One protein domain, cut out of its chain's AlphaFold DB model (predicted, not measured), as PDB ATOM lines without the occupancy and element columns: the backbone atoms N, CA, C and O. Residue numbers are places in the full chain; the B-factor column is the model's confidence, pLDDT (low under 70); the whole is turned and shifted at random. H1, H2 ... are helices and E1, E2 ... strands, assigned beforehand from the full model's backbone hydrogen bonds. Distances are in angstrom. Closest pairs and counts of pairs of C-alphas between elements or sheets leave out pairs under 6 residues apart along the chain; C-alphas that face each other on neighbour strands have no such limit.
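What this domain is: This is residues 286 to 451 of the 1215 residues of the protein "Hypothetical protein" of Adineta ricciae (UniProt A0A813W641). Two small lobes stand side by side, each a strongly twisted sheet of four strands with helices packed on it, and H5 sits between the two sheets and packs on both. The first lobe is the sheet E2, E3, E1, E4, with H1 over the face away from H5 and H2 beside the strands; the second is the sheet E6, E7, E5, E8, with H3 over it and H6 beside its edge strand E8. The printed part has 166 residues, with six named helices and eight named strands in the order E1 H1 E2 E3 H2 E4 E5 H3 H4 E6 E7 H5 H6 E8. Both sheets are antiparallel throughout, and the class is mixed, helices and strands. The whole is compact, with a radius of gyration of the C-alphas of 17.2 A and spans of 49 by 36 by 25 A.

How they stand to each other: Start at E1, residues 291 to 300, an inner strand that bends by 74 degrees at residue 294. Beside it find E3, residues 335 to 347, antiparallel at 158 degrees, with N 297 and O 338 within hydrogen-bond range at 2.9 A. E2, residues 323 to 327, forms a hairpin with E3, with N 324 and O 341 at 2.8 A; E4, residues 367 to 373, is the antiparallel neighbour of E1, with N 296 and O 372 at 2.9 A. H1, residues 307 to 318, is on this sheet, over E2 and E3, at a height of 9.4 A. H2, residues 348 to 357, stands at the sheet's level. H1, with residues 317 to 318 alone, only just touches H2, with 3 pairs of C-alphas within 8 A; the closest are those of Leu 317 and Leu 351, 6.4 A apart. E4 runs on into E5, residues 376 to 381, at 98 degrees. E5 has two antiparallel neighbours: E7, residues 419 to 424, with N 377 and O 422 at 2.8 A, and E8, residues 446 to 450, with N 380 and O 447 at 2.9 A. E6, residues 408 to 416, forms a hairpin with E7, with N 412 and O 421 at 2.8 A. H3, residues 392 to 399, is on this sheet at a height of 9.8 A and runs across the strands, at 66 degrees to E7 on the local plane. H4, residues 401 to 404, is close to H3 but not clearly touching, the closest C-alphas being those of Arg 396 and Trp 404, 5.8 A apart. H5, residues 427 to 435, is on both sheets: over E3 and E1 at a height of 9.8 A, on the opposite face from H1, which gives three layers, helices on both faces of a sheet; and at 8.2 A over the second sheet. Its closest C-alphas to E8 are those of Leu 434 and Ile 448, 7.0 A apart. H6, residues 437 to 443, stands at the second sheet's level; the C-alphas of Phe 440 and Leu 446 are its closest to E8, at 5.3 A. Four split strand-helix-strand units, two strands running the same way with another strand between them, have right-handed crossovers: E1, H1, E2; E3, H2, E4; E5, H3 H4, E6; E7, H5 H6, E8. Every O i to N i+4 pair is within hydrogen-bond range in H1, H3 and H5; H2 has 5 of 6 and H6 has 2 of 3, and H4 is too short for one.

Where its parts are: Find C-alpha 291 at (27.144, -21.381, -43.817); from there E1 runs 24.7 A to C-alpha 300. H1 spans 15.9 A, and E3, the longest strand by residues, spans 25.4 A to C-alpha 347. E4 spans 18.1 A, and E5 begins at C-alpha 376 at (29.098, -8.293, -34.191). E6 spans 19.9 A, and E8 ends at C-alpha 450 at (32.919, -5.640, -38.166).

The domain as a whole: The C-alphas farthest apart, those of Gly 363 and Glu 393, stand 51.0 A from each other. The printed part has no cut, and no link is long. The mean pLDDT of the printed part is 73.1; look for values under 70 at residues 351 to 375 among others.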
ATOM      1  N   THR A 286      24.472 -23.279 -31.150       60.09
ATOM      2  CA  THR A 286      25.680 -23.266 -30.293       60.09
ATOM      3  C   THR A 286      26.970 -23.500 -31.076       60.09
ATOM      4  O   THR A 286      27.989 -22.857 -30.829       60.09
ATOM      5  N   THR A 287      26.952 -24.382 -32.079       57.91
ATOM      6  CA  THR A 287      28.085 -24.499 -33.005       57.91
ATOM      7  C   THR A 287      27.909 -23.626 -34.234       57.91
ATOM      8  O   THR A 287      26.934 -23.784 -34.972       57.91
ATOM      9  N   ARG A 288      28.931 -22.795 -34.494       58.38
ATOM     10  CA  ARG A 288      29.150 -21.980 -35.705       58.38
ATOM     11  C   ARG A 288      29.196 -22.851 -36.974       58.38
ATOM     12  O   ARG A 288      30.270 -23.113 -37.523       58.38
ATOM     13  N   GLN A 289      28.048 -23.336 -37.443       48.31
ATOM     14  CA  GLN A 289      27.935 -24.189 -38.629       48.31
ATOM     15  C   GLN A 289      28.009 -23.357 -39.916       48.31
ATOM     16  O   GLN A 289      27.008 -23.166 -40.586       48.31
ATOM     17  N   ARG A 290      29.224 -22.858 -40.199       52.41
ATOM     18  CA  ARG A 290      29.936 -22.773 -41.498       52.41
ATOM     19  C   ARG A 290      29.209 -22.316 -42.779       52.41
ATOM     20  O   ARG A 290      29.847 -22.369 -43.821       52.41
ATOM     21  N   ASP A 291      27.988 -21.804 -42.696       53.34
ATOM     22  CA  ASP A 291      27.144 -21.381 -43.817       53.34
ATOM     23  C   ASP A 291      26.705 -19.914 -43.627       53.34
ATOM     24  O   ASP A 291      25.537 -19.621 -43.371       53.34
ATOM     25  N   ALA A 292      27.648 -18.970 -43.722       62.66
ATOM     26  CA  ALA A 292      27.320 -17.539 -43.760       62.66
ATOM     27  C   ALA A 292      27.057 -17.082 -45.204       62.66
ATOM     28  O   ALA A 292      27.671 -17.593 -46.149       62.66
ATOM     29  N   ARG A 293      26.180 -16.091 -45.379       70.38
ATOM     30  CA  ARG A 293      26.063 -15.337 -46.635       70.38
ATOM     31  C   ARG A 293      27.005 -14.129 -46.623       70.38
ATOM     32  O   ARG A 293      27.517 -13.775 -47.680       70.38
ATOM     33  N   LEU A 294      27.292 -13.541 -45.460       73.88
ATOM     34  CA  LEU A 294      28.193 -12.398 -45.286       73.88
ATOM     35  C   LEU A 294      29.516 -12.817 -44.632       73.88
ATOM     36  O   LEU A 294      29.548 -13.258 -43.480       73.88
ATOM     37  N   PHE A 295      30.625 -12.631 -45.345       77.00
ATOM     38  CA  PHE A 295      31.964 -12.917 -44.829       77.00
ATOM     39  C   PHE A 295      33.003 -11.908 -45.321       77.00
ATOM     40  O   PHE A 295      32.896 -11.362 -46.415       77.00
ATOM     41  N   ALA A 296      34.026 -11.645 -44.512       77.00
ATOM     42  CA  ALA A 296      35.097 -10.711 -44.851       77.00
ATOM     43  C   ALA A 296      36.379 -11.445 -45.264       77.00
ATOM     44  O   ALA A 296      36.845 -12.337 -44.551       77.00
ATOM     45  N   PHE A 297      36.971 -11.021 -46.383       79.81
ATOM     46  CA  PHE A 297      38.349 -11.339 -46.749       79.81
ATOM     47  C   PHE A 297      39.295 -10.252 -46.257       79.81
ATOM     48  O   PHE A 297      39.053  -9.061 -46.469       79.81
ATOM     49  N   LYS A 298      40.418 -10.684 -45.686       78.00
ATOM     50  CA  LYS A 298      41.561  -9.834 -45.359       78.00
ATOM     51  C   LYS A 298      42.762 -10.259 -46.192       78.00
ATOM     52  O   LYS A 298      43.162 -11.426 -46.177       78.00
ATOM     53  N   PHE A 299      43.319  -9.301 -46.923       78.44
ATOM     54  CA  PHE A 299      44.472  -9.490 -47.792       78.44
ATOM     55  C   PHE A 299      45.654  -8.656 -47.302       78.44
ATOM     56  O   PHE A 299      45.512  -7.472 -46.985       78.44
ATOM     57  N   ASP A 300      46.824  -9.285 -47.295       73.94
ATOM     58  CA  ASP A 300      48.117  -8.652 -47.044       73.94
ATOM     59  C   ASP A 300      48.845  -8.501 -48.392       73.94
ATOM     60  O   ASP A 300      49.176  -9.504 -49.035       73.94
ATOM     61  N   THR A 301      48.972  -7.266 -48.898       73.62
ATOM     62  CA  THR A 301      49.414  -6.997 -50.283       73.62
ATOM     63  C   THR A 301      50.121  -5.650 -50.458       73.62
ATOM     64  O   THR A 301      49.496  -4.603 -50.304       73.62
ATOM     65  N   ASP A 302      51.353  -5.665 -50.981       70.44
ATOM     66  CA  ASP A 302      52.168  -4.475 -51.325       70.44
ATOM     67  C   ASP A 302      51.510  -3.477 -52.314       70.44
ATOM     68  O   ASP A 302      52.067  -2.417 -52.610       70.44
ATOM     69  N   LYS A 303      50.388  -3.852 -52.942       79.19
ATOM     70  CA  LYS A 303      49.704  -3.107 -54.012       79.19
ATOM     71  C   LYS A 303      48.199  -3.318 -53.901       79.19
ATOM     72  O   LYS A 303      47.762  -4.464 -53.839       79.19
ATOM     73  N   LYS A 304      47.415  -2.232 -53.962       79.38
ATOM     74  CA  LYS A 304      45.948  -2.314 -53.900       79.38
ATOM     75  C   LYS A 304      45.391  -3.229 -54.993       79.38
ATOM     76  O   LYS A 304      45.678  -3.031 -56.176       79.38
ATOM     77  N   ILE A 305      44.574  -4.194 -54.577       82.50
ATOM     78  CA  ILE A 305      43.781  -5.031 -55.473       82.50
ATOM     79  C   ILE A 305      42.716  -4.134 -56.118       82.50
ATOM     80  O   ILE A 305      42.014  -3.400 -55.424       82.50
ATOM     81  N   ASP A 306      42.596  -4.153 -57.445       82.12
ATOM     82  CA  ASP A 306      41.497  -3.460 -58.114       82.12
ATOM     83  C   ASP A 306      40.189  -4.258 -57.999       82.12
ATOM     84  O   ASP A 306      40.174  -5.493 -57.984       82.12
ATOM     85  N   SER A 307      39.068  -3.539 -57.939       78.00
ATOM     86  CA  SER A 307      37.742  -4.130 -57.741       78.00
ATOM     87  C   SER A 307      37.326  -5.083 -58.865       78.00
ATOM     88  O   SER A 307      36.576  -6.022 -58.615       78.00
ATOM     89  N   MET A 308      37.843  -4.916 -60.088       79.38
ATOM     90  CA  MET A 308      37.543  -5.816 -61.206       79.38
ATOM     91  C   MET A 308      38.212  -7.187 -61.023       79.38
ATOM     92  O   MET A 308      37.552  -8.216 -61.187       79.38
ATOM     93  N   ARG A 309      39.496  -7.220 -60.639       81.75
ATOM     94  CA  ARG A 309      40.206  -8.463 -60.289       81.75
ATOM     95  C   ARG A 309      39.608  -9.141 -59.063       81.75
ATOM     96  O   ARG A 309      39.493 -10.365 -59.058       81.75
ATOM     97  N   LEU A 310      39.211  -8.367 -58.053       82.81
ATOM     98  CA  LEU A 310      38.592  -8.927 -56.856       82.81
ATOM     99  C   LEU A 310      37.208  -9.527 -57.153       82.81
ATOM    100  O   LEU A 310      36.957 -10.664 -56.756       82.81
ATOM    101  N   ASN A 311      36.362  -8.837 -57.926       81.69
ATOM    102  CA  ASN A 311      35.086  -9.382 -58.405       81.69
ATOM    103  C   ASN A 311      35.293 -10.704 -59.162       81.69
ATOM    104  O   ASN A 311      34.633 -11.691 -58.857       81.69
ATOM    105  N   LEU A 312      36.258 -10.767 -60.090       81.00
ATOM    106  CA  LEU A 312      36.597 -12.001 -60.819       81.00
ATOM    107  C   LEU A 312      37.060 -13.146 -59.899       81.00
ATOM    108  O   LEU A 312      36.785 -14.315 -60.183       81.00
ATOM    109  N   TYR A 313      37.763 -12.833 -58.810       81.12
ATOM    110  CA  TYR A 313      38.189 -13.822 -57.821       81.12
ATOM    111  C   TYR A 313      37.010 -14.334 -56.985       81.12
ATOM    112  O   TYR A 313      36.845 -15.546 -56.855       81.12
ATOM    113  N   VAL A 314      36.134 -13.446 -56.510       80.25
ATOM    114  CA  VAL A 314      34.920 -13.833 -55.775       80.25
ATOM    115  C   VAL A 314      33.951 -14.613 -56.663       80.25
ATOM    116  O   VAL A 314      33.529 -15.689 -56.254       80.25
ATOM    117  N   GLU A 315      33.703 -14.195 -57.910       82.81
ATOM    118  CA  GLU A 315      32.934 -14.987 -58.890       82.81
ATOM    119  C   GLU A 315      33.512 -16.401 -59.106       82.81
ATOM    120  O   GLU A 315      32.780 -17.330 -59.453       82.81
ATOM    121  N   THR A 316      34.822 -16.584 -58.898       78.88
ATOM    122  CA  THR A 316      35.499 -17.890 -58.981       78.88
ATOM    123  C   THR A 316      35.356 -18.720 -57.695       78.88
ATOM    124  O   THR A 316      35.480 -19.944 -57.760       78.88
ATOM    125  N   LEU A 317      35.097 -18.088 -56.543       74.75
ATOM    126  CA  LEU A 317      34.875 -18.750 -55.248       74.75
ATOM    127  C   LEU A 317      33.400 -19.086 -54.984       74.75
ATOM    128  O   LEU A 317      33.121 -20.145 -54.431       74.75
ATOM    129  N   VAL A 318      32.471 -18.201 -55.365       78.19
ATOM    130  CA  VAL A 318      31.038 -18.286 -54.994       78.19
ATOM    131  C   VAL A 318      30.099 -18.512 -56.185       78.19
ATOM    132  O   VAL A 318      28.893 -18.690 -56.018       78.19
ATOM    133  N   GLY A 319      30.654 -18.515 -57.398       79.12
ATOM    134  CA  GLY A 319      29.908 -18.547 -58.651       79.12
ATOM    135  C   GLY A 319      29.636 -17.149 -59.214       79.12
ATOM    136  O   GLY A 319      29.572 -16.148 -58.497       79.12
ATOM    137  N   LYS A 320      29.472 -17.077 -60.538       72.94
ATOM    138  CA  LYS A 320      29.162 -15.820 -61.230       72.94
ATOM    139  C   LYS A 320      27.825 -15.254 -60.779       72.94
ATOM    140  O   LYS A 320      26.863 -16.001 -60.638       72.94
ATOM    141  N   GLN A 321      27.766 -13.934 -60.608       64.62
ATOM    142  CA  GLN A 321      26.587 -13.202 -60.119       64.62
ATOM    143  C   GLN A 321      26.063 -13.612 -58.723       64.62
ATOM    144  O   GLN A 321      24.993 -13.136 -58.336       64.62
ATOM    145  N   ASN A 322      26.774 -14.444 -57.952       72.12
ATOM    146  CA  ASN A 322      26.302 -14.933 -56.648       72.12
ATOM    147  C   ASN A 322      26.780 -14.122 -55.437       72.12
ATOM    148  O   ASN A 322      26.235 -14.337 -54.355       72.12
ATOM    149  N   GLY A 323      27.731 -13.195 -55.603       78.00
ATOM    150  CA  GLY A 323      28.236 -12.345 -54.523       78.00
ATOM    151  C   GLY A 323      28.454 -10.886 -54.927       78.00
ATOM    152  O   GLY A 323      28.971 -10.614 -56.009       78.00
ATOM    153  N   ASP A 324      28.081  -9.977 -54.028       80.75
ATOM    154  CA  ASP A 324      28.394  -8.545 -54.055       80.75
ATOM    155  C   ASP A 324      29.617  -8.268 -53.155       80.75
ATOM    156  O   ASP A 324      29.831  -8.979 -52.169       80.75
ATOM    157  N   ILE A 325      30.414  -7.234 -53.459       84.81
ATOM    158  CA  ILE A 325      31.611  -6.864 -52.675       84.81
ATOM    159  C   ILE A 325      31.543  -5.409 -52.205       84.81
ATOM    160  O   ILE A 325      31.254  -4.506 -52.991       84.81
ATOM    161  N   ILE A 326      31.889  -5.186 -50.937       80.69
ATOM    162  CA  ILE A 326      32.034  -3.876 -50.297       80.69
ATOM    163  C   ILE A 326      33.497  -3.723 -49.848       80.69
ATOM    164  O   ILE A 326      34.023  -4.564 -49.119       80.69
ATOM    165  N   ASP A 327      34.170  -2.661 -50.292       81.38
ATOM    166  CA  ASP A 327      35.532  -2.325 -49.857       81.38
ATOM    167  C   ASP A 327      35.484  -1.636 -48.486       81.38
ATOM    168  O   ASP A 327      34.978  -0.522 -48.361       81.38
ATOM    169  N   MET A 328      36.003  -2.320 -47.466       75.50
ATOM    170  CA  MET A 328      36.105  -1.852 -46.078       75.50
ATOM    171  C   MET A 328      37.536  -1.386 -45.743       75.50
ATOM    172  O   MET A 328      37.875  -1.190 -44.575       75.50
ATOM    173  N   THR A 329      38.410  -1.237 -46.746       77.81
ATOM    174  CA  THR A 329      39.810  -0.838 -46.551       77.81
ATOM    175  C   THR A 329      39.901   0.623 -46.117       77.81
ATOM    176  O   THR A 329      39.599   1.532 -46.892       77.81
ATOM    177  N   SER A 330      40.382   0.868 -44.898       70.50
ATOM    178  CA  SER A 330      40.613   2.225 -44.402       70.50
ATOM    179  C   SER A 330      41.702   2.948 -45.211       70.50
ATOM    180  O   SER A 330      42.709   2.366 -45.627       70.50
ATOM    181  N   ASN A 331      41.495   4.244 -45.460       66.19
ATOM    182  CA  ASN A 331      42.389   5.045 -46.299       66.19
ATOM    183  C   ASN A 331      43.812   5.098 -45.715       66.19
ATOM    184  O   ASN A 331      44.028   5.648 -44.639       66.19
ATOM    185  N   GLY A 332      44.780   4.555 -46.460       69.06
ATOM    186  CA  GLY A 332      46.186   4.473 -46.049       69.06
ATOM    187  C   GLY A 332      46.590   3.169 -45.351       69.06
ATOM    188  O   GLY A 332      47.753   3.040 -44.983       69.06
ATOM    189  N   SER A 333      45.681   2.200 -45.189       72.94
ATOM    190  CA  SER A 333      46.022   0.866 -44.681       72.94
ATOM    191  C   SER A 333      46.770   0.021 -45.723       72.94
ATOM    192  O   SER A 333      46.359  -0.063 -46.882       72.94
ATOM    193  N   GLU A 334      47.838  -0.654 -45.287       71.25
ATOM    194  CA  GLU A 334      48.536  -1.696 -46.058       71.25
ATOM    195  C   GLU A 334      47.702  -2.991 -46.138       71.25
ATOM    196  O   GLU A 334      47.719  -3.689 -47.152       71.25
ATOM    197  N   GLN A 335      46.908  -3.279 -45.098       76.12
ATOM    198  CA  GLN A 335      45.969  -4.404 -45.069       76.12
ATOM    199  C   GLN A 335      44.654  -4.013 -45.738       76.12
ATOM    200  O   GLN A 335      44.073  -2.974 -45.408       76.12
ATOM    201  N   GLN A 336      44.167  -4.856 -46.646       80.31
ATOM    202  CA  GLN A 336      42.937  -4.600 -47.394       80.31
ATOM    203  C   GLN A 336      41.830  -5.532 -46.922       80.31
ATOM    204  O   GLN A 336      42.040  -6.743 -46.822       80.31
ATOM    205  N   ILE A 337      40.659  -4.972 -46.627       80.88
ATOM    206  CA  ILE A 337      39.520  -5.715 -46.083       80.88
ATOM    207  C   ILE A 337      38.346  -5.523 -47.029       80.88
ATOM    208  O   ILE A 337      37.937  -4.396 -47.297       80.88
ATOM    209  N   TYR A 338      37.793  -6.627 -47.520       83.50
ATOM    210  CA  TYR A 338      36.647  -6.614 -48.418       83.50
ATOM    211  C   TYR A 338      35.579  -7.558 -47.886       83.50
ATOM    212  O   TYR A 338      35.823  -8.749 -47.683       83.50
ATOM    213  N   LEU A 339      34.396  -7.008 -47.657       81.62
ATOM    214  CA  LEU A 339      33.225  -7.744 -47.215       81.62
ATOM    215  C   LEU A 339      32.505  -8.292 -48.450       81.62
ATOM    216  O   LEU A 339      32.252  -7.553 -49.401       81.62
ATOM    217  N   VAL A 340      32.191  -9.581 -48.441       83.62
ATOM    218  CA  VAL A 340      31.503 -10.287 -49.520       83.62
ATOM    219  C   VAL A 340      30.147 -10.743 -49.001       83.62
ATOM    220  O   VAL A 340      30.073 -11.422 -47.977       83.62
ATOM    221  N   ARG A 341      29.078 -10.368 -49.708       82.62
ATOM    222  CA  ARG A 341      27.702 -10.787 -49.413       82.62
ATOM    223  C   ARG A 341      27.196 -11.680 -50.532       82.62
ATOM    224  O   ARG A 341      27.129 -11.246 -51.677       82.62
ATOM    225  N   CYS A 342      26.786 -12.893 -50.198       81.62
ATOM    226  CA  CYS A 342      26.337 -13.896 -51.148       81.62
ATOM    227  C   CYS A 342      24.829 -14.145 -51.075       81.62
ATOM    228  O   CYS A 342      24.196 -14.024 -50.028       81.62
ATOM    229  N   LYS A 343      24.235 -14.495 -52.218       79.00
ATOM    230  CA  LYS A 343      22.784 -14.736 -52.345       79.00
ATOM    231  C   LYS A 343      22.353 -16.038 -51.667       79.00
ATOM    232  O   LYS A 343      21.279 -16.121 -51.068       79.00
ATOM    233  N   GLU A 344      23.221 -17.038 -51.714       77.50
ATOM    234  CA  GLU A 344      23.058 -18.334 -51.059       77.50
ATOM    235  C   GLU A 344      24.168 -18.513 -50.008       77.50
ATOM    236  O   GLU A 344      25.265 -17.979 -50.205       77.50
ATOM    237  N   PRO A 345      23.903 -19.204 -48.881       71.38
ATOM    238  CA  PRO A 345      24.939 -19.529 -47.903       71.38
ATOM    239  C   PRO A 345      26.006 -20.429 -48.532       71.38
ATOM    240  O   PRO A 345      25.686 -21.280 -49.365       71.38
ATOM    241  N   ILE A 346      27.265 -20.258 -48.133       70.81
ATOM    242  CA  ILE A 346      28.387 -21.016 -48.700       70.81
ATOM    243  C   ILE A 346      29.057 -21.844 -47.618       70.81
ATOM    244  O   ILE A 346      29.521 -21.288 -46.628       70.81
ATOM    245  N   ASP A 347      29.210 -23.141 -47.886       74.19
ATOM    246  CA  ASP A 347      30.023 -24.047 -47.080       74.19
ATOM    247  C   ASP A 347      31.469 -23.526 -46.978       74.19
ATOM    248  O   ASP A 347      32.259 -23.606 -47.930       74.19
ATOM    249  N   PHE A 348      31.855 -23.038 -45.796       68.69
ATOM    250  CA  PHE A 348      33.219 -22.575 -45.523       68.69
ATOM    251  C   PHE A 348      34.268 -23.677 -45.761       68.69
ATOM    252  O   PHE A 348      35.416 -23.357 -46.070       68.69
ATOM    253  N   ASN A 349      33.914 -24.968 -45.675       66.94
ATOM    254  CA  ASN A 349      34.843 -26.055 -46.002       66.94
ATOM    255  C   ASN A 349      35.133 -26.107 -47.515       66.94
ATOM    256  O   ASN A 349      36.270 -26.375 -47.913       66.94
ATOM    257  N   HIS A 350      34.142 -25.824 -48.366       70.56
ATOM    258  CA  HIS A 350      34.322 -25.670 -49.811       70.56
ATOM    259  C   HIS A 350      35.182 -24.442 -50.129       70.56
ATOM    260  O   HIS A 350      36.179 -24.560 -50.846       70.56
ATOM    261  N   LEU A 351      34.872 -23.291 -49.525       68.50
ATOM    262  CA  LEU A 351      35.607 -22.043 -49.751       68.50
ATOM    263  C   LEU A 351      37.077 -22.146 -49.287       68.50
ATOM    264  O   LEU A 351      37.984 -21.762 -50.027       68.50
ATOM    265  N   TYR A 352      37.339 -22.783 -48.137       67.31
ATOM    266  CA  TYR A 352      38.696 -23.081 -47.653       67.31
ATOM    267  C   TYR A 352      39.467 -24.039 -48.583       67.31
ATOM    268  O   TYR A 352      40.662 -23.849 -48.810       67.31
ATOM    269  N   ARG A 353      38.797 -25.039 -49.178       66.88
ATOM    270  CA  ARG A 353      39.396 -25.959 -50.171       66.88
ATOM    271  C   ARG A 353      39.735 -25.278 -51.501       66.88
ATOM    272  O   ARG A 353      40.729 -25.644 -52.132       66.88
ATOM    273  N   ILE A 354      38.942 -24.299 -51.947       64.44
ATOM    274  CA  ILE A 354      39.287 -23.524 -53.151       64.44
ATOM    275  C   ILE A 354      40.428 -22.545 -52.845       64.44
ATOM    276  O   ILE A 354      41.327 -22.400 -53.673       64.44
ATOM    277  N   TYR A 355      40.453 -21.932 -51.654       65.81
ATOM    278  CA  TYR A 355      41.580 -21.093 -51.240       65.81
ATOM    279  C   TYR A 355      42.894 -21.884 -51.210       65.81
ATOM    280  O   TYR A 355      43.831 -21.527 -51.923       65.81
ATOM    281  N   SER A 356      42.949 -23.001 -50.474       63.66
ATOM    282  CA  SER A 356      44.182 -23.783 -50.289       63.66
ATOM    283  C   SER A 356      44.767 -24.365 -51.585       63.66
ATOM    284  O   SER A 356      45.939 -24.743 -51.616       63.66
ATOM    285  N   THR A 357      43.987 -24.387 -52.671       55.72
ATOM    286  CA  THR A 357      44.424 -24.802 -54.012       55.72
ATOM    287  C   THR A 357      44.756 -23.636 -54.961       55.72
ATOM    288  O   THR A 357      45.272 -23.889 -56.053       55.72
ATOM    289  N   LYS A 358      44.512 -22.365 -54.587       58.75
ATOM    290  CA  LYS A 358      44.698 -21.177 -55.454       58.75
ATOM    291  C   LYS A 358      45.230 -19.934 -54.711       58.75
ATOM    292  O   LYS A 358      44.586 -18.887 -54.673       58.75
ATOM    293  N   ASN A 359      46.474 -20.008 -54.237       58.00
ATOM    294  CA  ASN A 359      47.196 -18.908 -53.563       58.00
ATOM    295  C   ASN A 359      47.711 -17.776 -54.498       58.00
ATOM    296  O   ASN A 359      48.605 -17.012 -54.119       58.00
ATOM    297  N   THR A 360      47.227 -17.679 -55.743       58.84
ATOM    298  CA  THR A 360      47.674 -16.669 -56.722       58.84
ATOM    299  C   THR A 360      46.515 -16.071 -57.517       58.84
ATOM    300  O   THR A 360      45.782 -16.760 -58.227       58.84
ATOM    301  N   LEU A 361      46.387 -14.745 -57.449       63.41
ATOM    302  CA  LEU A 361      45.344 -13.968 -58.119       63.41
ATOM    303  C   LEU A 361      45.979 -13.274 -59.336       63.41
ATOM    304  O   LEU A 361      46.527 -12.180 -59.240       63.41
ATOM    305  N   GLN A 362      45.996 -13.975 -60.475       57.66
ATOM    306  CA  GLN A 362      46.595 -13.519 -61.746       57.66
ATOM    307  C   GLN A 362      48.027 -12.945 -61.617       57.66
ATOM    308  O   GLN A 362      48.351 -11.897 -62.171       57.66
ATOM    309  N   GLY A 363      48.898 -13.643 -60.884       59.00
ATOM    310  CA  GLY A 363      50.307 -13.262 -60.702       59.00
ATOM    311  C   GLY A 363      50.590 -12.411 -59.461       59.00
ATOM    312  O   GLY A 363      51.746 -12.314 -59.056       59.00
ATOM    313  N   PHE A 364      49.563 -11.883 -58.792       59.41
ATOM    314  CA  PHE A 364      49.706 -11.393 -57.421       59.41
ATOM    315  C   PHE A 364      49.697 -12.584 -56.457       59.41
ATOM    316  O   PHE A 364      48.828 -13.459 -56.541       59.41
ATOM    317  N   ARG A 365      50.663 -12.627 -55.533       58.81
ATOM    318  CA  ARG A 365      50.639 -13.556 -54.399       58.81
ATOM    319  C   ARG A 365      49.648 -13.005 -53.381       58.81
ATOM    320  O   ARG A 365      50.002 -12.149 -52.582       58.81
ATOM    321  N   VAL A 366      48.412 -13.478 -53.450       60.25
ATOM    322  CA  VAL A 366      47.341 -13.044 -52.555       60.25
ATOM    323  C   VAL A 366      47.226 -14.067 -51.439       60.25
ATOM    324  O   VAL A 366      46.757 -15.183 -51.648       60.25
ATOM    325  N   ILE A 367      47.712 -13.682 -50.262       58.59
ATOM    326  CA  ILE A 367      47.517 -14.438 -49.032       58.59
ATOM    327  C   ILE A 367      46.201 -13.939 -48.437       58.59
ATOM    328  O   ILE A 367      46.127 -12.800 -47.979       58.59
ATOM    329  N   ILE A 368      45.168 -14.786 -48.450       60.66
ATOM    330  CA  ILE A 368      44.048 -14.606 -47.524       60.66
ATOM    331  C   ILE A 368      44.611 -14.987 -46.160       60.66
ATOM    332  O   ILE A 368      44.907 -16.164 -45.923       60.66
ATOM    333  N   THR A 369      44.848 -14.007 -45.290       53.81
ATOM    334  CA  THR A 369      45.370 -14.321 -43.954       53.81
ATOM    335  C   THR A 369      44.297 -15.046 -43.153       53.81
ATOM    336  O   THR A 369      44.568 -16.067 -42.525       53.81
ATOM    337  N   GLU A 370      43.071 -14.531 -43.228       54.03
ATOM    338  CA  GLU A 370      41.932 -14.887 -42.392       54.03
ATOM    339  C   GLU A 370      40.609 -14.680 -43.167       54.03
ATOM    340  O   GLU A 370      40.536 -13.869 -44.096       54.03
ATOM    341  N   ILE A 371      39.564 -15.416 -42.772       56.44
ATOM    342  CA  ILE A 371      38.184 -15.297 -43.275       56.44
ATOM    343  C   ILE A 371      37.266 -15.241 -42.053       56.44
ATOM    344  O   ILE A 371      37.418 -16.061 -41.144       56.44
ATOM    345  N   TYR A 372      36.312 -14.312 -42.036       58.59
ATOM    346  CA  TYR A 372      35.480 -14.037 -40.858       58.59
ATOM    347  C   TYR A 372      33.994 -13.965 -41.209       58.59
ATOM    348  O   TYR A 372      33.654 -13.483 -42.287       58.59
ATOM    349  N   ALA A 373      33.118 -14.362 -40.284       59.78
ATOM    350  CA  ALA A 373      31.688 -14.052 -40.339       59.78
ATOM    351  C   ALA A 373      31.415 -12.749 -39.565       59.78
ATOM    352  O   ALA A 373      31.916 -12.585 -38.453       59.78
ATOM    353  N   ALA A 374      30.640 -11.829 -40.143       62.88
ATOM    354  CA  ALA A 374      30.358 -10.525 -39.541       62.88
ATOM    355  C   ALA A 374      28.982 -10.524 -38.847       62.88
ATOM    356  O   ALA A 374      27.964 -10.228 -39.467       62.88
ATOM    357  N   GLU A 375      28.953 -10.868 -37.557       64.69
ATOM    358  CA  GLU A 375      27.729 -10.877 -36.726       64.69
ATOM    359  C   GLU A 375      27.710  -9.781 -35.640       64.69
ATOM    360  O   GLU A 375      26.639  -9.366 -35.190       64.69
ATOM    361  N   THR A 376      28.891  -9.295 -35.248       72.19
ATOM    362  CA  THR A 376      29.098  -8.293 -34.191       72.19
ATOM    363  C   THR A 376      29.868  -7.105 -34.768       72.19
ATOM    364  O   THR A 376      30.754  -7.299 -35.604       72.19
ATOM    365  N   LEU A 377      29.549  -5.883 -34.340       80.31
ATOM    366  CA  LEU A 377      30.180  -4.641 -34.791       80.31
ATOM    367  C   LEU A 377      30.857  -3.894 -33.630       80.31
ATOM    368  O   LEU A 377      30.240  -3.690 -32.589       80.31
ATOM    369  N   GLU A 378      32.093  -3.441 -33.831       84.12
ATOM    370  CA  GLU A 378      32.749  -2.427 -33.002       84.12
ATOM    371  C   GLU A 378      32.182  -1.067 -33.426       84.12
ATOM    372  O   GLU A 378      32.281  -0.673 -34.594       84.12
ATOM    373  N   VAL A 379      31.598  -0.339 -32.479       84.94
ATOM    374  CA  VAL A 379      31.154   1.045 -32.650       84.94
ATOM    375  C   VAL A 379      32.024   1.929 -31.769       84.94
ATOM    376  O   VAL A 379      32.046   1.767 -30.550       84.94
ATOM    377  N   SER A 380      32.742   2.870 -32.379       86.88
ATOM    378  CA  SER A 380      33.657   3.778 -31.682       86.88
ATOM    379  C   SER A 380      33.518   5.228 -32.151       86.88
ATOM    380  O   SER A 380      33.228   5.489 -33.318       86.88
ATOM    381  N   PHE A 381      33.731   6.201 -31.262       85.12
ATOM    382  CA  PHE A 381      33.773   7.613 -31.656       85.12
ATOM    383  C   PHE A 381      35.009   7.928 -32.507       85.12
ATOM    384  O   PHE A 381      36.121   7.480 -32.217       85.12
ATOM    385  N   ILE A 382      34.841   8.788 -33.511       80.56
ATOM    386  CA  ILE A 382      35.966   9.351 -34.266       80.56
ATOM    387  C   ILE A 382      36.773  10.288 -33.341       80.56
ATOM    388  O   ILE A 382      36.193  11.223 -32.778       80.56
ATOM    389  N   PRO A 383      38.101  10.095 -33.177       59.97
ATOM    390  CA  PRO A 383      38.904  10.863 -32.224       59.97
ATOM    391  C   PRO A 383      38.843  12.389 -32.392       59.97
ATOM    392  O   PRO A 383      38.774  12.911 -33.505       59.97
ATOM    393  N   ASN A 384      39.010  13.102 -31.270       61.72
ATOM    394  CA  ASN A 384      38.938  14.569 -31.118       61.72
ATOM    395  C   ASN A 384      37.519  15.177 -31.143       61.72
ATOM    396  O   ASN A 384      37.376  16.399 -31.215       61.72
ATOM    397  N   THR A 385      36.476  14.357 -31.035       63.19
ATOM    398  CA  THR A 385      35.087  14.804 -30.859       63.19
ATOM    399  C   THR A 385      34.696  14.842 -29.374       63.19
ATOM    400  O   THR A 385      35.145  14.026 -28.572       63.19
ATOM    401  N   LEU A 386      33.895  15.838 -28.973       48.81
ATOM    402  CA  LEU A 386      33.499  16.063 -27.574       48.81
ATOM    403  C   LEU A 386      32.131  15.420 -27.299       48.81
ATOM    404  O   LEU A 386      31.087  16.049 -27.484       48.81
ATOM    405  N   HIS A 387      32.145  14.163 -26.861       67.69
ATOM    406  CA  HIS A 387      30.944  13.369 -26.593       67.69
ATOM    407  C   HIS A 387      30.790  12.983 -25.114       67.69
ATOM    408  O   HIS A 387      31.681  13.194 -24.292       67.69
ATOM    409  N   LYS A 388      29.616  12.437 -24.766       73.12
ATOM    410  CA  LYS A 388      29.425  11.713 -23.502       73.12
ATOM    411  C   LYS A 388      30.153  10.363 -23.581       73.12
ATOM    412  O   LYS A 388      30.202   9.813 -24.680       73.12
ATOM    413  N   PRO A 389      30.646   9.808 -22.459       79.12
ATOM    414  CA  PRO A 389      31.231   8.473 -22.456       79.12
ATOM    415  C   PRO A 389      30.229   7.433 -22.973       79.12
ATOM    416  O   PRO A 389      29.035   7.499 -22.661       79.12
ATOM    417  N   MET A 390      30.729   6.490 -23.768       81.06
ATOM    418  CA  MET A 390      29.978   5.400 -24.383       81.06
ATOM    419  C   MET A 390      29.203   4.605 -23.316       81.06
ATOM    420  O   MET A 390      29.768   4.128 -22.335       81.06
ATOM    421  N   SER A 391      27.884   4.487 -23.482       83.75
ATOM    422  CA  SER A 391      27.006   3.766 -22.553       83.75
ATOM    423  C   SER A 391      25.781   3.210 -23.276       83.75
ATOM    424  O   SER A 391      25.370   3.755 -24.300       83.75
ATOM    425  N   ILE A 392      25.153   2.164 -22.729       77.00
ATOM    426  CA  ILE A 392      23.926   1.579 -23.301       77.00
ATOM    427  C   ILE A 392      22.810   2.628 -23.429       77.00
ATOM    428  O   ILE A 392      22.135   2.676 -24.450       77.00
ATOM    429  N   GLU A 393      22.643   3.514 -22.442       79.62
ATOM    430  CA  GLU A 393      21.662   4.610 -22.499       79.62
ATOM    431  C   GLU A 393      21.982   5.606 -23.627       79.62
ATOM    432  O   GLU A 393      21.084   6.053 -24.345       79.62
ATOM    433  N   TYR A 394      23.267   5.924 -23.834       82.50
ATOM    434  CA  TYR A 394      23.689   6.778 -24.941       82.50
ATOM    435  C   TYR A 394      23.444   6.103 -26.296       82.50
ATOM    436  O   TYR A 394      22.858   6.730 -27.171       82.50
ATOM    437  N   LEU A 395      23.814   4.828 -26.456       80.06
ATOM    438  CA  LEU A 395      23.611   4.064 -27.693       80.06
ATOM    439  C   LEU A 395      22.113   3.901 -28.023       80.06
ATOM    440  O   LEU A 395      21.706   4.187 -29.150       80.06
ATOM    441  N   ARG A 396      21.268   3.566 -27.034       81.75
ATOM    442  CA  ARG A 396      19.795   3.530 -27.168       81.75
ATOM    443  C   ARG A 396      19.236   4.864 -27.657       81.75
ATOM    444  O   ARG A 396      18.459   4.896 -28.608       81.75
ATOM    445  N   LYS A 397      19.691   5.978 -27.074       82.06
ATOM    446  CA  LYS A 397      19.281   7.331 -27.483       82.06
ATOM    447  C   LYS A 397      19.811   7.746 -28.863       82.06
ATOM    448  O   LYS A 397      19.158   8.531 -29.546       82.06
ATOM    449  N   LEU A 398      20.982   7.248 -29.255       80.12
ATOM    450  CA  LEU A 398      21.681   7.591 -30.496       80.12
ATOM    451  C   LEU A 398      21.089   6.878 -31.718       80.12
ATOM    452  O   LEU A 398      20.932   7.497 -32.768       80.12
ATOM    453  N   PHE A 399      20.724   5.603 -31.569       75.31
ATOM    454  CA  PHE A 399      20.071   4.818 -32.621       75.31
ATOM    455  C   PHE A 399      18.535   4.918 -32.579       75.31
ATOM    456  O   PHE A 399      17.882   4.747 -33.609       75.31
ATOM    457  N   GLY A 400      17.971   5.260 -31.415       80.62
ATOM    458  CA  GLY A 400      16.538   5.375 -31.153       80.62
ATOM    459  C   GLY A 400      15.944   4.069 -30.621       80.62
ATOM    460  O   GLY A 400      16.201   3.001 -31.169       80.62
ATOM    461  N   GLU A 401      15.112   4.166 -29.579       72.00
ATOM    462  CA  GLU A 401      14.553   3.034 -28.817       72.00
ATOM    463  C   GLU A 401      13.991   1.901 -29.696       72.00
ATOM    464  O   GLU A 401      14.312   0.732 -29.496       72.00
ATOM    465  N   THR A 402      13.204   2.252 -30.719       69.06
ATOM    466  CA  THR A 402      12.587   1.292 -31.645       69.06
ATOM    467  C   THR A 402      13.594   0.582 -32.538       69.06
ATOM    468  O   THR A 402      13.446  -0.614 -32.752       69.06
ATOM    469  N   ARG A 403      14.639   1.264 -33.026       68.06
ATOM    470  CA  ARG A 403      15.724   0.611 -33.782       68.06
ATOM    471  C   ARG A 403      16.613  -0.218 -32.873       68.06
ATOM    472  O   ARG A 403      16.977  -1.327 -33.235       68.06
ATOM    473  N   TRP A 404      16.899   0.254 -31.662       72.88
ATOM    474  CA  TRP A 404      17.630  -0.543 -30.679       72.88
ATOM    475  C   TRP A 404      16.918  -1.866 -30.352       72.88
ATOM    476  O   TRP A 404      17.585  -2.849 -30.071       72.88
ATOM    477  N   GLN A 405      15.585  -1.919 -30.429       65.25
ATOM    478  CA  GLN A 405      14.797  -3.146 -30.247       65.25
ATOM    479  C   GLN A 405      14.566  -3.970 -31.536       65.25
ATOM    480  O   GLN A 405      14.062  -5.087 -31.438       65.25
ATOM    481  N   GLN A 406      14.873  -3.431 -32.726       64.31
ATOM    482  CA  GLN A 406      14.560  -4.040 -34.038       64.31
ATOM    483  C   GLN A 406      15.781  -4.329 -34.927       64.31
ATOM    484  O   GLN A 406      15.666  -5.110 -35.870       64.31
ATOM    485  N   ASP A 407      16.934  -3.727 -34.629       67.94
ATOM    486  CA  ASP A 407      18.190  -3.883 -35.370       67.94
ATOM    487  C   ASP A 407      19.330  -4.468 -34.501       67.94
ATOM    488  O   ASP A 407      20.232  -5.138 -35.013       67.94
ATOM    489  N   VAL A 408      19.278  -4.272 -33.177       64.81
ATOM    490  CA  VAL A 408      20.331  -4.622 -32.201       64.81
ATOM    491  C   VAL A 408      19.784  -5.609 -31.161       64.81
ATOM    492  O   VAL A 408      18.647  -5.456 -30.731       64.81
ATOM    493  N   PHE A 409      20.581  -6.585 -30.693       64.38
ATOM    494  CA  PHE A 409      20.195  -7.378 -29.507       64.38
ATOM    495  C   PHE A 409      21.090  -7.226 -28.292       64.38
ATOM    496  O   PHE A 409      20.564  -7.306 -27.180       64.38
ATOM    497  N   ALA A 410      22.392  -7.002 -28.463       65.88
ATOM    498  CA  ALA A 410      23.292  -6.869 -27.325       65.88
ATOM    499  C   ALA A 410      24.384  -5.833 -27.552       65.88
ATOM    500  O   ALA A 410      25.117  -5.914 -28.527       65.88
ATOM    501  N   CYS A 411      24.557  -4.927 -26.588       76.12
ATOM    502  CA  CYS A 411      25.873  -4.360 -26.317       76.12
ATOM    503  C   CYS A 411      26.656  -5.454 -25.571       76.12
ATOM    504  O   CYS A 411      26.367  -5.720 -24.403       76.12
ATOM    505  N   THR A 412      27.562  -6.159 -26.248       73.94
ATOM    506  CA  THR A 412      28.272  -7.320 -25.677       73.94
ATOM    507  C   THR A 412      29.441  -6.907 -24.784       73.94
ATOM    508  O   THR A 412      29.754  -7.606 -23.818       73.94
ATOM    509  N   ALA A 413      30.049  -5.755 -25.076       77.44
ATOM    510  CA  ALA A 413      31.083  -5.123 -24.266       77.44
ATOM    511  C   ALA A 413      31.052  -3.594 -24.430       77.44
ATOM    512  O   ALA A 413      30.540  -3.072 -25.420       77.44
ATOM    513  N   ILE A 414      31.639  -2.887 -23.465       80.56
ATOM    514  CA  ILE A 414      32.062  -1.486 -23.575       80.56
ATOM    515  C   ILE A 414      33.521  -1.483 -23.120       80.56
ATOM    516  O   ILE A 414      33.788  -1.844 -21.972       80.56
ATOM    517  N   HIS A 415      34.462  -1.157 -24.009       78.50
ATOM    518  CA  HIS A 415      35.897  -1.291 -23.706       78.50
ATOM    519  C   HIS A 415      36.446  -0.072 -22.969       78.50
ATOM    520  O   HIS A 415      37.296  -0.206 -22.087       78.50
ATOM    521  N   ASP A 416      35.961   1.117 -23.327       79.56
ATOM    522  CA  ASP A 416      36.342   2.394 -22.730       79.56
ATOM    523  C   ASP A 416      35.235   3.456 -22.900       79.56
ATOM    524  O   ASP A 416      34.111   3.165 -23.304       79.56
ATOM    525  N   GLU A 417      35.544   4.717 -22.586       80.44
ATOM    526  CA  GLU A 417      34.617   5.845 -22.763       80.44
ATOM    527  C   GLU A 417      34.267   6.137 -24.239       80.44
ATOM    528  O   GLU A 417      33.415   6.992 -24.490       80.44
ATOM    529  N   TYR A 418      34.891   5.466 -25.215       85.56
ATOM    530  CA  TYR A 418      34.802   5.797 -26.638       85.56
ATOM    531  C   TYR A 418      34.378   4.634 -27.542       85.56
ATOM    532  O   TYR A 418      34.155   4.887 -28.727       85.56
ATOM    533  N   SER A 419      34.269   3.402 -27.033       86.12
ATOM    534  CA  SER A 419      34.060   2.199 -27.853       86.12
ATOM    535  C   SER A 419      33.218   1.102 -27.184       86.12
ATOM    536  O   SER A 419      33.337   0.832 -25.986       86.12
ATOM    537  N   ALA A 420      32.369   0.446 -27.980       85.88
ATOM    538  CA  ALA A 420      31.511  -0.663 -27.568       85.88
ATOM    539  C   ALA A 420      31.321  -1.710 -28.675       85.88
ATOM    540  O   ALA A 420      31.273  -1.375 -29.860       85.88
ATOM    541  N   ASP A 421      31.126  -2.960 -28.265       85.00
ATOM    542  CA  ASP A 421      30.811  -4.083 -29.149       85.00
ATOM    543  C   ASP A 421      29.299  -4.318 -29.177       85.00
ATOM    544  O   ASP A 421      28.651  -4.346 -28.125       85.00
ATOM    545  N   ILE A 422      28.734  -4.510 -30.371       82.06
ATOM    546  CA  ILE A 422      27.290  -4.627 -30.596       82.06
ATOM    547  C   ILE A 422      26.966  -5.858 -31.457       82.06
ATOM    548  O   ILE A 422      27.321  -5.905 -32.633       82.06
ATOM    549  N   GLU A 423      26.253  -6.847 -30.907       80.00
ATOM    550  CA  GLU A 423      25.714  -7.991 -31.661       80.00
ATOM    551  C   GLU A 423      24.333  -7.647 -32.245       80.00
ATOM    552  O   GLU A 423      23.406  -7.244 -31.526       80.00
ATOM    553  N   LEU A 424      24.191  -7.826 -33.561       77.81
ATOM    554  CA  LEU A 424      22.985  -7.469 -34.315       77.81
ATOM    555  C   LEU A 424      22.022  -8.653 -34.490       77.81
ATOM    556  O   LEU A 424      22.336  -9.806 -34.174       77.81
ATOM    557  N   MET A 425      20.801  -8.363 -34.950       64.56
ATOM    558  CA  MET A 425      19.719  -9.359 -34.994       64.56
ATOM    559  C   MET A 425      19.832 -10.350 -36.158       64.56
ATOM    560  O   MET A 425      19.631 -11.547 -35.960       64.56
ATOM    561  N   ASN A 426      20.146  -9.852 -37.355       69.25
ATOM    562  CA  ASN A 426      20.203 -10.606 -38.608       69.25
ATOM    563  C   ASN A 426      21.335 -10.054 -39.493       69.25
ATOM    564  O   ASN A 426      21.621  -8.859 -39.474       69.25
ATOM    565  N   GLU A 427      21.921 -10.913 -40.319       66.31
ATOM    566  CA  GLU A 427      22.979 -10.598 -41.279       66.31
ATOM    567  C   GLU A 427      22.591  -9.477 -42.267       66.31
ATOM    568  O   GLU A 427      23.423  -8.641 -42.621       66.31
ATOM    569  N   ASP A 428      21.314  -9.391 -42.667       70.62
ATOM    570  CA  ASP A 428      20.817  -8.282 -43.496       70.62
ATOM    571  C   ASP A 428      20.868  -6.933 -42.759       70.62
ATOM    572  O   ASP A 428      21.143  -5.903 -43.373       70.62
ATOM    573  N   VAL A 429      20.649  -6.929 -41.439       74.00
ATOM    574  CA  VAL A 429      20.775  -5.721 -40.610       74.00
ATOM    575  C   VAL A 429      22.246  -5.337 -40.484       74.00
ATOM    576  O   VAL A 429      22.580  -4.179 -40.730       74.00
ATOM    577  N   THR A 430      23.139  -6.297 -40.218       73.25
ATOM    578  CA  THR A 430      24.594  -6.059 -40.221       73.25
ATOM    579  C   THR A 430      25.071  -5.512 -41.563       73.25
ATOM    580  O   THR A 430      25.826  -4.542 -41.600       73.25
ATOM    581  N   THR A 431      24.580  -6.069 -42.671       70.06
ATOM    582  CA  THR A 431      24.857  -5.574 -44.025       70.06
ATOM    583  C   THR A 431      24.411  -4.118 -44.175       70.06
ATOM    584  O   THR A 431      25.196  -3.284 -44.621       70.06
ATOM    585  N   ASN A 432      23.182  -3.785 -43.773       76.56
ATOM    586  CA  ASN A 432      22.656  -2.422 -43.869       76.56
ATOM    587  C   ASN A 432      23.440  -1.431 -42.991       76.56
ATOM    588  O   ASN A 432      23.741  -0.330 -43.447       76.56
ATOM    589  N   TRP A 433      23.819  -1.817 -41.769       79.88
ATOM    590  CA  TRP A 433      24.621  -0.980 -40.868       79.88
ATOM    591  C   TRP A 433      26.048  -0.757 -41.385       79.88
ATOM    592  O   TRP A 433      26.571   0.350 -41.266       79.88
ATOM    593  N   LEU A 434      26.664  -1.769 -42.007       73.44
ATOM    594  CA  LEU A 434      27.983  -1.650 -42.640       73.44
ATOM    595  C   LEU A 434      27.936  -0.830 -43.942       73.44
ATOM    596  O   LEU A 434      28.865  -0.073 -44.216       73.44
ATOM    597  N   LEU A 435      26.844  -0.900 -44.710       75.12
ATOM    598  CA  LEU A 435      26.612  -0.017 -45.862       75.12
ATOM    599  C   LEU A 435      26.428   1.450 -45.430       75.12
ATOM    600  O   LEU A 435      27.050   2.343 -46.010       75.12
ATOM    601  N   ASP A 436      25.647   1.698 -44.373       76.44
ATOM    602  CA  ASP A 436      25.482   3.033 -43.777       76.44
ATOM    603  C   ASP A 436      26.695   3.454 -42.906       76.44
ATOM    604  O   ASP A 436      26.691   4.566 -42.387       76.44
ATOM    605  N   ALA A 437      27.773   2.666 -42.761       74.19
ATOM    606  CA  ALA A 437      28.936   3.025 -41.922       74.19
ATOM    607  C   ALA A 437      29.559   4.377 -42.321       74.19
ATOM    608  O   ALA A 437      29.762   5.253 -41.482       74.19
ATOM    609  N   ASN A 438      29.723   4.613 -43.628       71.06
ATOM    610  CA  ASN A 438      30.166   5.900 -44.186       71.06
ATOM    611  C   ASN A 438      29.206   7.065 -43.876       71.06
ATOM    612  O   ASN A 438      29.545   8.229 -44.091       71.06
ATOM    613  N   ARG A 439      27.971   6.786 -43.464       81.19
ATOM    614  CA  ARG A 439      26.994   7.773 -43.003       81.19
ATOM    615  C   ARG A 439      27.052   7.925 -41.483       81.19
ATOM    616  O   ARG A 439      27.085   9.059 -41.027       81.19
ATOM    617  N   PHE A 440      27.158   6.842 -40.714       79.25
ATOM    618  CA  PHE A 440      27.395   6.900 -39.265       79.25
ATOM    619  C   PHE A 440      28.661   7.710 -38.914       79.25
ATOM    620  O   PHE A 440      28.620   8.531 -37.996       79.25
ATOM    621  N   GLU A 441      29.730   7.597 -39.711       78.88
ATOM    622  CA  GLU A 441      30.951   8.403 -39.545       78.88
ATOM    623  C   GLU A 441      30.734   9.908 -39.795       78.88
ATOM    624  O   GLU A 441      31.361  10.736 -39.136       78.88
ATOM    625  N   ARG A 442      29.841  10.284 -40.724       79.31
ATOM    626  CA  ARG A 442      29.600  11.688 -41.123       79.31
ATOM    627  C   ARG A 442      28.484  12.376 -40.338       79.31
ATOM    628  O   ARG A 442      28.640  13.533 -39.962       79.31
ATOM    629  N   ASP A 443      27.371  11.682 -40.123       82.50
ATOM    630  CA  ASP A 443      26.156  12.219 -39.501       82.50
ATOM    631  C   ASP A 443      26.236  12.156 -37.963       82.50
ATOM    632  O   ASP A 443      25.639  12.988 -37.280       82.50
ATOM    633  N   LEU A 444      26.942  11.154 -37.415       79.38
ATOM    634  CA  LEU A 444      26.925  10.801 -35.986       79.38
ATOM    635  C   LEU A 444      28.323  10.655 -35.353       79.38
ATOM    636  O   LEU A 444      28.413  10.389 -34.156       79.38
ATOM    637  N   PHE A 445      29.397  10.866 -36.124       85.88
ATOM    638  CA  PHE A 445      30.801  10.743 -35.694       85.88
ATOM    639  C   PHE A 445      31.179   9.359 -35.128       85.88
ATOM    640  O   PHE A 445      32.068   9.247 -34.278       85.88
ATOM    641  N   LEU A 446      30.525   8.298 -35.618       83.75
ATOM    642  CA  LEU A 446      30.775   6.905 -35.237       83.75
ATOM    643  C   LEU A 446      31.511   6.140 -36.342       83.75
ATOM    644  O   LEU A 446      30.962   5.930 -37.420       83.75
ATOM    645  N   SER A 447      32.699   5.631 -36.035       83.88
ATOM    646  CA  SER A 447      33.349   4.556 -36.785       83.88
ATOM    647  C   SER A 447      32.656   3.231 -36.447       83.88
ATOM    648  O   SER A 447      32.730   2.774 -35.307       83.88
ATOM    649  N   ILE A 448      32.006   2.608 -37.434       80.25
ATOM    650  CA  ILE A 448      31.383   1.280 -37.305       80.25
ATOM    651  C   ILE A 448      32.197   0.258 -38.103       80.25
ATOM    652  O   ILE A 448      32.426   0.441 -39.300       80.25
ATOM    653  N   ARG A 449      32.636  -0.820 -37.447       78.62
ATOM    654  CA  ARG A 449      33.528  -1.844 -38.020       78.62
ATOM    655  C   ARG A 449      33.047  -3.251 -37.667       78.62
ATOM    656  O   ARG A 449      32.533  -3.437 -36.572       78.62
ATOM    657  N   PRO A 450      33.216  -4.260 -38.534       74.94
ATOM    658  CA  PRO A 450      32.919  -5.640 -38.166       74.94
ATOM    659  C   PRO A 450      33.959  -6.174 -37.173       74.94
ATOM    660  O   PRO A 450      35.161  -6.088 -37.428       74.94
ATOM    661  N   ILE A 451      33.497  -6.766 -36.068       68.19
ATOM    662  CA  ILE A 451      34.352  -7.566 -35.183       68.19
ATOM    663  C   ILE A 451      34.624  -8.898 -35.870       68.19
ATOM    664  O   ILE A 451      33.776  -9.466 -36.559       68.19
TER     665      ILE A 451